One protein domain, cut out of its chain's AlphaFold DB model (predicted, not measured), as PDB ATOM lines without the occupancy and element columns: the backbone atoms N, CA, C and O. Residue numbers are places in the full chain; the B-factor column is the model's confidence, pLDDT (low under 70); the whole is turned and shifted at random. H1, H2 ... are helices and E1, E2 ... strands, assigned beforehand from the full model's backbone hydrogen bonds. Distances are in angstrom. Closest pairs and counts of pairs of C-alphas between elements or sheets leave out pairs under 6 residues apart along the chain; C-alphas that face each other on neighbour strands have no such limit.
ATOM      1  N   ARG A  98     138.585 158.285 206.768       91.62
ATOM      2  CA  ARG A  98     138.175 158.297 205.367       91.62
ATOM      3  C   ARG A  98     137.494 159.610 204.994       91.62
ATOM      4  O   ARG A  98     137.773 160.139 203.925       91.62
ATOM      5  N   ASP A  99     136.651 160.150 205.869       95.19
ATOM      6  CA  ASP A  99     136.001 161.445 205.639       95.19
ATOM      7  C   ASP A  99     137.045 162.562 205.533       95.19
ATOM      8  O   ASP A  99     136.976 163.406 204.640       95.19
ATOM      9  N   LEU A 100     138.074 162.517 206.385       93.06
ATOM     10  CA  LEU A 100     139.166 163.487 206.347       93.06
ATOM     11  C   LEU A 100     140.079 163.309 205.120       93.06
ATOM     12  O   LEU A 100     140.558 164.291 204.553       93.06
ATOM     13  N   ASP A 101     140.272 162.070 204.664       90.62
ATOM     14  CA  ASP A 101     140.948 161.741 203.404       90.62
ATOM     15  C   ASP A 101     140.181 162.220 202.162       90.62
ATOM     16  O   ASP A 101     140.802 162.568 201.158       90.62
ATOM     17  N   ILE A 102     138.847 162.252 202.222       91.38
ATOM     18  CA  ILE A 102     137.992 162.812 201.167       91.38
ATOM     19  C   ILE A 102     138.043 164.342 201.203       91.38
ATOM     20  O   ILE A 102     138.232 164.966 200.159       91.38
ATOM     21  N   ALA A 103     137.922 164.945 202.391       93.38
ATOM     22  CA  ALA A 103     138.016 166.394 202.571       93.38
ATOM     23  C   ALA A 103     139.395 166.939 202.164       93.38
ATOM     24  O   ALA A 103     139.494 168.055 201.648       93.38
ATOM     25  N   ASN A 104     140.449 166.145 202.395       91.00
ATOM     26  CA  ASN A 104     141.840 166.399 202.031       91.00
ATOM     27  C   ASN A 104     142.262 167.872 202.229       91.00
ATOM     28  O   ASN A 104     142.678 168.539 201.270       91.00
ATOM     29  N   PRO A 105     142.116 168.425 203.449       93.62
ATOM     30  CA  PRO A 105     142.304 169.850 203.659       93.62
ATOM     31  C   PRO A 105     143.750 170.263 203.396       93.62
ATOM     32  O   PRO A 105     144.701 169.512 203.639       93.62
ATOM     33  N   LEU A 106     143.896 171.482 202.884       94.00
ATOM     34  CA  LEU A 106     145.185 172.135 202.733       94.00
ATOM     35  C   LEU A 106     145.451 172.963 203.993       94.00
ATOM     36  O   LEU A 106     144.579 173.720 204.424       94.00
ATOM     37  N   ILE A 107     146.634 172.799 204.580       94.31
ATOM     38  CA  ILE A 107     147.003 173.409 205.860       94.31
ATOM     39  C   ILE A 107     148.245 174.270 205.659       94.31
ATOM     40  O   ILE A 107     149.255 173.782 205.159       94.31
ATOM     41  N   GLU A 108     148.180 175.529 206.073       94.81
ATOM     42  CA  GLU A 108     149.327 176.427 206.186       94.81
ATOM     43  C   GLU A 108     149.823 176.449 207.629       94.81
ATOM     44  O   GLU A 108     149.037 176.571 208.570       94.81
ATOM     45  N   CYS A 109     151.137 176.382 207.809       93.00
ATOM     46  CA  CYS A 109     151.759 176.657 209.093       93.00
ATOM     47  C   CYS A 109     152.246 178.110 209.142       93.00
ATOM     48  O   CYS A 109     153.324 178.433 208.633       93.00
ATOM     49  N   GLU A 110     151.501 178.971 209.831       92.12
ATOM     50  CA  GLU A 110     151.788 180.409 209.905       92.12
ATOM     51  C   GLU A 110     153.049 180.717 210.719       92.12
ATOM     52  O   GLU A 110     153.735 181.704 210.464       92.12
ATOM     53  N   THR A 111     153.408 179.854 211.671       90.06
ATOM     54  CA  THR A 111     154.645 179.993 212.457       90.06
ATOM     55  C   THR A 111     155.904 179.701 211.626       90.06
ATOM     56  O   THR A 111     156.960 180.277 211.870       90.06
ATOM     57  N   CYS A 112     155.809 178.843 210.603       87.75
ATOM     58  CA  CYS A 112     156.954 178.420 209.784       87.75
ATOM     59  C   CYS A 112     157.230 179.327 208.574       87.75
ATOM     60  O   CYS A 112     158.127 179.019 207.775       87.75
ATOM     61  N   LYS A 113     156.481 180.428 208.427       78.50
ATOM     62  CA  LYS A 113     156.655 181.396 207.334       78.50
ATOM     63  C   LYS A 113     158.015 182.112 207.390       78.50
ATOM     64  O   LYS A 113     158.621 182.343 206.348       78.50
ATOM     65  N   ASP A 114     158.533 182.348 208.602       69.50
ATOM     66  CA  ASP A 114     159.736 183.161 208.859       69.50
ATOM     67  C   ASP A 114     160.964 182.337 209.297       69.50
ATOM     68  O   ASP A 114     162.032 182.882 209.575       69.50
ATOM     69  N   ALA A 115     160.835 181.010 209.383       60.47
ATOM     70  CA  ALA A 115     161.809 180.164 210.076       60.47
ATOM     71  C   ALA A 115     163.174 180.019 209.367       60.47
ATOM     72  O   ALA A 115     164.114 179.496 209.965       60.47
ATOM     73  N   SER A 116     163.339 180.488 208.124       56.50
ATOM     74  CA  SER A 116     164.624 180.412 207.418       56.50
ATOM     75  C   SER A 116     165.198 181.786 207.082       56.50
ATOM     76  O   SER A 116     164.771 182.452 206.139       56.50
ATOM     77  N   ARG A 117     166.264 182.168 207.791       53.78
ATOM     78  CA  ARG A 117     167.114 183.315 207.426       53.78
ATOM     79  C   ARG A 117     167.941 183.080 206.149       53.78
ATOM     80  O   ARG A 117     168.564 184.012 205.655       53.78
ATOM     81  N   SER A 118     167.953 181.860 205.602       58.28
ATOM     82  CA  SER A 118     168.543 181.543 204.298       58.28
ATOM     83  C   SER A 118     167.461 181.553 203.210       58.28
ATOM     84  O   SER A 118     166.475 180.823 203.284       58.28
ATOM     85  N   GLY A 119     167.634 182.384 202.176       59.34
ATOM     86  CA  GLY A 119     166.618 182.655 201.143       59.34
ATOM     87  C   GLY A 119     166.131 181.449 200.319       59.34
ATOM     88  O   GLY A 119     165.162 181.574 199.568       59.34
ATOM     89  N   LEU A 120     166.754 180.276 200.477       61.62
ATOM     90  CA  LEU A 120     166.346 179.028 199.826       61.62
ATOM     91  C   LEU A 120     165.054 178.428 200.407       61.62
ATOM     92  O   LEU A 120     164.378 177.687 199.701       61.62
ATOM     93  N   TYR A 121     164.670 178.777 201.641       71.94
ATOM     94  CA  TYR A 121     163.462 178.248 202.295       71.94
ATOM     95  C   TYR A 121     162.445 179.335 202.676       71.94
ATOM     96  O   TYR A 121     161.588 179.112 203.527       71.94
ATOM     97  N   SER A 122     162.507 180.513 202.049       81.38
ATOM     98  CA  SER A 122     161.503 181.557 202.274       81.38
ATOM     99  C   SER A 122     160.143 181.190 201.666       81.38
ATOM    100  O   SER A 122     160.067 180.422 200.703       81.38
ATOM    101  N   GLY A 123     159.066 181.750 202.215       89.25
ATOM    102  CA  GLY A 123     157.698 181.562 201.726       89.25
ATOM    103  C   GLY A 123     156.798 180.803 202.700       89.25
ATOM    104  O   GLY A 123     157.249 180.256 203.710       89.25
ATOM    105  N   ARG A 124     155.508 180.772 202.368       93.06
ATOM    106  CA  ARG A 124     154.442 180.154 203.164       93.06
ATOM    107  C   ARG A 124     154.581 178.636 203.120       93.06
ATOM    108  O   ARG A 124     154.755 178.076 202.038       93.06
ATOM    109  N   LEU A 125     154.553 177.979 204.281       92.56
ATOM    110  CA  LEU A 125     154.700 176.526 204.394       92.56
ATOM    111  C   LEU A 125     153.324 175.864 204.386       92.56
ATOM    112  O   LEU A 125     152.536 176.078 205.306       92.56
ATOM    113  N   PHE A 126     153.080 175.017 203.395       93.25
ATOM    114  CA  PHE A 126     151.851 174.255 203.237       93.25
ATOM    115  C   PHE A 126     152.087 172.760 203.396       93.25
ATOM    116  O   PHE A 126     153.174 172.240 203.131       93.25
ATOM    117  N   MET A 127     151.045 172.059 203.826       93.06
ATOM    118  CA  MET A 127     151.050 170.615 203.994       93.06
ATOM    119  C   MET A 127     149.635 170.036 203.938       93.06
ATOM    120  O   MET A 127     148.633 170.757 203.958       93.06
ATOM    121  N   ARG A 128     149.562 168.707 203.887       92.19
ATOM    122  CA  ARG A 128     148.320 167.948 204.032       92.19
ATOM    123  C   ARG A 128     148.131 167.504 205.479       92.19
ATOM    124  O   ARG A 128     149.049 167.553 206.299       92.19
ATOM    125  N   TRP A 129     146.915 167.089 205.804       92.00
ATOM    126  CA  TRP A 129     146.501 166.850 207.184       92.00
ATOM    127  C   TRP A 129     147.309 165.775 207.924       92.00
ATOM    128  O   TRP A 129     147.551 165.933 209.120       92.00
ATOM    129  N   LEU A 130     147.793 164.724 207.245       89.81
ATOM    130  CA  LEU A 130     148.624 163.715 207.914       89.81
ATOM    131  C   LEU A 130     150.006 164.267 208.249       89.81
ATOM    132  O   LEU A 130     150.529 163.911 209.299       89.81
ATOM    133  N   SER A 131     150.588 165.136 207.413       89.19
ATOM    134  CA  SER A 131     151.847 165.821 207.748       89.19
ATOM    135  C   SER A 131     151.696 166.658 209.012       89.19
ATOM    136  O   SER A 131     152.532 166.553 209.906       89.19
ATOM    137  N   ALA A 132     150.608 167.431 209.109       90.31
ATOM    138  CA  ALA A 132     150.344 168.293 210.261       90.31
ATOM    139  C   ALA A 132     150.225 167.494 211.570       90.31
ATOM    140  O   ALA A 132     150.651 167.957 212.624       90.31
ATOM    141  N   ILE A 133     149.678 166.277 211.497       90.69
ATOM    142  CA  ILE A 133     149.577 165.365 212.640       90.69
ATOM    143  C   ILE A 133     150.908 164.657 212.916       90.69
ATOM    144  O   ILE A 133     151.304 164.517 214.066       90.69
ATOM    145  N   ASN A 134     151.604 164.175 211.887       86.44
ATOM    146  CA  ASN A 134     152.797 163.350 212.065       86.44
ATOM    147  C   ASN A 134     154.002 164.145 212.575       86.44
ATOM    148  O   ASN A 134     154.813 163.612 213.329       86.44
ATOM    149  N   ASP A 135     154.104 165.416 212.205       81.94
ATOM    150  CA  ASP A 135     155.131 166.312 212.723       81.94
ATOM    151  C   ASP A 135     154.602 167.130 213.911       81.94
ATOM    152  O   ASP A 135     154.738 168.350 213.990       81.94
ATOM    153  N   THR A 136     153.974 166.442 214.875       64.69
ATOM    154  CA  THR A 136     153.526 167.082 216.118       64.69
ATOM    155  C   THR A 136     154.688 167.708 216.864       64.69
ATOM    156  O   THR A 136     154.511 168.781 217.414       64.69
ATOM    157  N   ARG A 137     155.892 167.126 216.858       70.06
ATOM    158  CA  ARG A 137     157.048 167.718 217.557       70.06
ATOM    159  C   ARG A 137     157.341 169.144 217.107       70.06
ATOM    160  O   ARG A 137     157.652 169.970 217.961       70.06
ATOM    161  N   HIS A 138     157.203 169.429 215.815       78.62
ATOM    162  CA  HIS A 138     157.360 170.780 215.301       78.62
ATOM    163  C   HIS A 138     156.049 171.571 215.368       78.62
ATOM    164  O   HIS A 138     156.031 172.673 215.900       78.62
ATOM    165  N   HIS A 139     154.931 171.003 214.908       80.31
ATOM    166  CA  HIS A 139     153.708 171.763 214.639       80.31
ATOM    167  C   HIS A 139     152.663 171.786 215.766       80.31
ATOM    168  O   HIS A 139     151.686 172.520 215.651       80.31
ATOM    169  N   HIS A 140     152.835 171.058 216.878       80.00
ATOM    170  CA  HIS A 140     151.833 171.031 217.965       80.00
ATOM    171  C   HIS A 140     151.613 172.378 218.672       80.00
ATOM    172  O   HIS A 140     150.563 172.577 219.282       80.00
ATOM    173  N   THR A 141     152.596 173.279 218.626       84.31
ATOM    174  CA  THR A 141     152.517 174.640 219.184       84.31
ATOM    175  C   THR A 141     152.364 175.711 218.115       84.31
ATOM    176  O   THR A 141     152.286 176.894 218.443       84.31
ATOM    177  N   HIS A 142     152.361 175.323 216.841       89.00
ATOM    178  CA  HIS A 142     152.308 176.272 215.745       89.00
ATOM    179  C   HIS A 142     150.872 176.704 215.473       89.00
ATOM    180  O   HIS A 142     149.919 175.942 215.647       89.00
ATOM    181  N   THR A 143     150.726 177.934 214.991       90.81
ATOM    182  CA  THR A 143     149.453 178.413 214.463       90.81
ATOM    183  C   THR A 143     149.250 177.806 213.080       90.81
ATOM    184  O   THR A 143     150.091 177.972 212.190       90.81
ATOM    185  N   LEU A 144     148.149 177.072 212.920       92.31
ATOM    186  CA  LEU A 144     147.762 176.435 211.667       92.31
ATOM    187  C   LEU A 144     146.529 177.135 211.097       92.31
ATOM    188  O   LEU A 144     145.530 177.299 211.795       92.31
ATOM    189  N   SER A 145     146.595 177.484 209.817       94.00
ATOM    190  CA  SER A 145     145.460 177.978 209.041       94.00
ATOM    191  C   SER A 145     145.006 176.883 208.085       94.00
ATOM    192  O   SER A 145     145.825 176.236 207.434       94.00
ATOM    193  N   ILE A 146     143.705 176.604 208.040       94.06
ATOM    194  CA  ILE A 146     143.157 175.429 207.351       94.06
ATOM    195  C   ILE A 146     142.117 175.903 206.349       94.06
ATOM    196  O   ILE A 146     141.141 176.540 206.726       94.06
ATOM    197  N   ASN A 147     142.339 175.592 205.068       87.75
ATOM    198  CA  ASN A 147     141.481 175.971 203.937       87.75
ATOM    199  C   ASN A 147     141.158 177.476 203.782       87.75
ATOM    200  O   ASN A 147     140.359 177.822 202.918       87.75
ATOM    201  N   ASN A 148     141.811 178.372 204.519       89.12
ATOM    202  CA  ASN A 148     141.538 179.811 204.509       89.12
ATOM    203  C   ASN A 148     142.365 180.561 203.439       89.12
ATOM    204  O   ASN A 148     143.114 181.484 203.750       89.12
ATOM    205  N   PHE A 149     142.300 180.108 202.181       89.88
ATOM    206  CA  PHE A 149     143.158 180.595 201.080       89.88
ATOM    207  C   PHE A 149     142.356 180.959 199.828       89.88
ATOM    208  O   PHE A 149     142.744 180.634 198.698       89.88
ATOM    209  N   GLU A 150     141.189 181.566 200.025       85.69
ATOM    210  CA  GLU A 150     140.343 182.022 198.923       85.69
ATOM    211  C   GLU A 150     141.128 182.997 198.024       85.69
ATOM    212  O   GLU A 150     141.829 183.883 198.504       85.69
ATOM    213  N   GLY A 151     141.085 182.781 196.706       90.75
ATOM    214  CA  GLY A 151     141.829 183.565 195.707       90.75
ATOM    215  C   GLY A 151     143.148 182.938 195.234       90.75
ATOM    216  O   GLY A 151     143.382 182.864 194.030       90.75
ATOM    217  N   GLU A 152     143.973 182.401 196.134       94.56
ATOM    218  CA  GLU A 152     145.301 181.850 195.780       94.56
ATOM    219  C   GLU A 152     145.344 180.317 195.749       94.56
ATOM    220  O   GLU A 152     146.332 179.726 195.310       94.56
ATOM    221  N   ARG A 153     144.271 179.644 196.188       93.50
ATOM    222  CA  ARG A 153     144.223 178.181 196.356       93.50
ATOM    223  C   ARG A 153     144.771 177.407 195.157       93.50
ATOM    224  O   ARG A 153     145.543 176.475 195.350       93.50
ATOM    225  N   GLN A 154     144.395 177.777 193.932       93.50
ATOM    226  CA  GLN A 154     144.858 177.068 192.732       93.50
ATOM    227  C   GLN A 154     146.357 177.247 192.479       93.50
ATOM    228  O   GLN A 154     147.025 176.305 192.064       93.50
ATOM    229  N   GLN A 155     146.902 178.425 192.776       94.81
ATOM    230  CA  GLN A 155     148.330 178.703 192.630       94.81
ATOM    231  C   GLN A 155     149.138 177.933 193.677       94.81
ATOM    232  O   GLN A 155     150.162 177.340 193.352       94.81
ATOM    233  N   ILE A 156     148.631 177.871 194.913       94.75
ATOM    234  CA  ILE A 156     149.245 177.079 195.983       94.75
ATOM    235  C   ILE A 156     149.239 175.593 195.603       94.75
ATOM    236  O   ILE A 156     150.270 174.933 195.699       94.75
ATOM    237  N   LEU A 157     148.104 175.068 195.127       92.25
ATOM    238  CA  LEU A 157     147.995 173.671 194.692       92.25
ATOM    239  C   LEU A 157     148.900 173.355 193.494       92.25
ATOM    240  O   LEU A 157     149.445 172.260 193.431       92.25
ATOM    241  N   ALA A 158     149.114 174.305 192.579       92.44
ATOM    242  CA  ALA A 158     150.047 174.130 191.467       92.44
ATOM    243  C   ALA A 158     151.515 173.990 191.922       92.44
ATOM    244  O   ALA A 158     152.328 173.428 191.191       92.44
ATOM    245  N   CYS A 159     151.857 174.468 193.123       92.38
ATOM    246  CA  CYS A 159     153.176 174.283 193.733       92.38
ATOM    247  C   CYS A 159     153.308 172.979 194.538       92.38
ATOM    248  O   CYS A 159     154.400 172.679 195.025       92.38
ATOM    249  N   GLU A 160     152.228 172.214 194.719       91.62
ATOM    250  CA  GLU A 160     152.283 170.963 195.468       91.62
ATOM    251  C   GLU A 160     153.052 169.887 194.675       91.62
ATOM    252  O   GLU A 160     152.734 169.632 193.509       91.62
ATOM    253  N   PRO A 161     154.043 169.204 195.281       87.00
ATOM    254  CA  PRO A 161     154.771 168.134 194.614       87.00
ATOM    255  C   PRO A 161     153.846 167.015 194.117       87.00
ATOM    256  O   PRO A 161     152.976 166.521 194.841       87.00
ATOM    257  N   ALA A 162     154.080 166.545 192.892       77.88
ATOM    258  CA  ALA A 162     153.371 165.390 192.357       77.88
ATOM    259  C   ALA A 162     153.616 164.154 193.247       77.88
ATOM    260  O   ALA A 162     154.754 163.737 193.453       77.88
ATOM    261  N   GLY A 163     152.540 163.553 193.765       70.00
ATOM    262  CA  GLY A 163     152.607 162.378 194.650       70.00
ATOM    263  C   GLY A 163     152.332 162.658 196.128       70.00
ATOM    264  O   GLY A 163     152.270 161.717 196.911       70.00
ATOM    265  N   MET A 225     152.691 156.207 208.878       75.50
ATOM    266  CA  MET A 225     152.132 157.481 208.407       75.50
ATOM    267  C   MET A 225     153.196 158.463 207.887       75.50
ATOM    268  O   MET A 225     152.922 159.232 206.970       75.50
ATOM    269  N   ALA A 226     154.421 158.392 208.417       65.06
ATOM    270  CA  ALA A 226     155.508 159.323 208.122       65.06
ATOM    271  C   ALA A 226     156.004 159.339 206.660       65.06
ATOM    272  O   ALA A 226     156.702 160.270 206.274       65.06
ATOM    273  N   PHE A 227     155.685 158.335 205.835       57.41
ATOM    274  CA  PHE A 227     156.385 158.119 204.558       57.41
ATOM    275  C   PHE A 227     155.780 158.792 203.314       57.41
ATOM    276  O   PHE A 227     156.267 158.528 202.217       57.41
ATOM    277  N   GLY A 228     154.733 159.617 203.429       56.38
ATOM    278  CA  GLY A 228     153.941 159.983 202.242       56.38
ATOM    279  C   GLY A 228     153.646 161.455 201.988       56.38
ATOM    280  O   GLY A 228     153.313 161.776 200.855       56.38
ATOM    281  N   GLN A 229     153.729 162.337 202.987       65.44
ATOM    282  CA  GLN A 229     153.259 163.714 202.814       65.44
ATOM    283  C   GLN A 229     154.363 164.724 203.132       65.44
ATOM    284  O   GLN A 229     154.723 164.954 204.289       65.44
ATOM    285  N   GLN A 230     154.919 165.289 202.067       77.75
ATOM    286  CA  GLN A 230     155.899 166.357 202.074       77.75
ATOM    287  C   GLN A 230     155.219 167.702 202.331       77.75
ATOM    288  O   GLN A 230     154.167 168.031 201.780       77.75
ATOM    289  N   VAL A 231     155.862 168.509 203.165       89.19
ATOM    290  CA  VAL A 231     155.578 169.940 203.231       89.19
ATOM    291  C   VAL A 231     156.103 170.606 201.958       89.19
ATOM    292  O   VAL A 231     157.111 170.173 201.397       89.19
ATOM    293  N   PHE A 232     155.450 171.664 201.499       92.00
ATOM    294  CA  PHE A 232     155.898 172.442 200.345       92.00
ATOM    295  C   PHE A 232     155.782 173.936 200.626       92.00
ATOM    296  O   PHE A 232     155.097 174.352 201.561       92.00
ATOM    297  N   ARG A 233     156.504 174.756 199.858       91.75
ATOM    298  CA  ARG A 233     156.501 176.211 200.034       91.75
ATOM    299  C   ARG A 233     155.902 176.910 198.827       91.75
ATOM    300  O   ARG A 233     156.203 176.552 197.694       91.75
ATOM    301  N   TYR A 234     155.100 177.930 199.098       92.88
ATOM    302  CA  TYR A 234     154.524 178.824 198.102       92.88
ATOM    303  C   TYR A 234     155.006 180.256 198.361       92.88
ATOM    304  O   TYR A 234     155.039 180.722 199.506       92.88
ATOM    305  N   LYS A 235     155.412 180.941 197.290       91.75
ATOM    306  CA  LYS A 235     155.818 182.348 197.306       91.75
ATOM    307  C   LYS A 235     154.808 183.125 196.458       91.75
ATOM    308  O   LYS A 235     154.732 182.827 195.267       91.75
TER     309      LYS A 235
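What this domain is: This is residues 98 to 163 and 225 to 235 of the 237 residues of an uncharacterized protein of Gymnopus luxurians FD-317 M1 (UniProt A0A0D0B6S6). A small, twisted sheet of four short strands makes the middle of this domain, and short helices stand round it: H5 crosses one face, H2 lies at the opposite face beside the strands, and H3 grazes the sheet. H1 and the loop of residues 114 to 120 lie at opposite ends of the longest axis. The printed part has 77 residues, with five named helices and four named strands in the order H1 E1 H2 E2 H3 H4 E3 H5 E4. The sheet runs E3 E1 E2 E4, all antiparallel, and the class is mixed, helices and strands. The whole is compact, with a radius of gyration of the C-alphas of 12.3 A and spans of 38 by 30 by 22 A.

How they stand to each other: Start at H1, residues 98 to 103, which is not on the sheet. Next comes E1, residues 106 to 109, an inner strand. H2, residues 110 to 113, is on the sheet at a height of 6.5 A, over none of its strands, but only just: 2 of its 4 C-alphas fall on E2, residues 124 to 128. Look at N 107 and O 127, 2.9 A apart, for the antiparallel pair E1 and E2. H3, residues 129 to 134, only grazes the sheet with residues 129 to 132, and is near H1. H4, residues 136 to 139, is close to H3 but not clearly touching; their closest C-alphas, Ala 132 and His 139, are 6.5 A apart. The edge strand E3, residues 144 to 146, is antiparallel to E1, with N 108 and O 145 at 2.8 A. E2, H3, H4 and E3 form a split strand-helix-strand unit, two strands running the same way with E1 between them, and its crossover is right-handed. H5, residues 153 to 158, lies over E2 at a height of 8.8 A, across the strands at 83 degrees on the local plane, on the opposite face from H2. The edge strand E4, residues 232 to 234, is antiparallel to E2, with N 126 and O 232 at 2.8 A. In H1, H3 and H5 every O i to N i+4 pair is within hydrogen-bond range; H2 and H4 are too short for such a pair.

Where its parts are: Find C-alpha 98 at (138.175, 158.297, 205.367), where H1 begins its 8.6 A. E1 covers 10.2 A, H2 5.6 A, and E2 13.7 A from C-alpha 124 at (154.442, 180.154, 203.164). H3 measures 8.7 A, H4 4.9 A, E3 6.4 A and H5 8.6 A. E4, 6.9 A long, ends at C-alpha 234, (154.524, 178.824, 198.102).

The domain as a whole: The two C-alphas farthest apart, Arg 98 and Arg 117, are 38.3 A from each other. Residues 164 to 224 are not printed, and C-alphas 163 and 225 stand 14.6 A apart across this cut. Of the links that are printed whole, none is long. The model's pLDDT is under 70 at residues 114 to 120, 136 and 226 to 229.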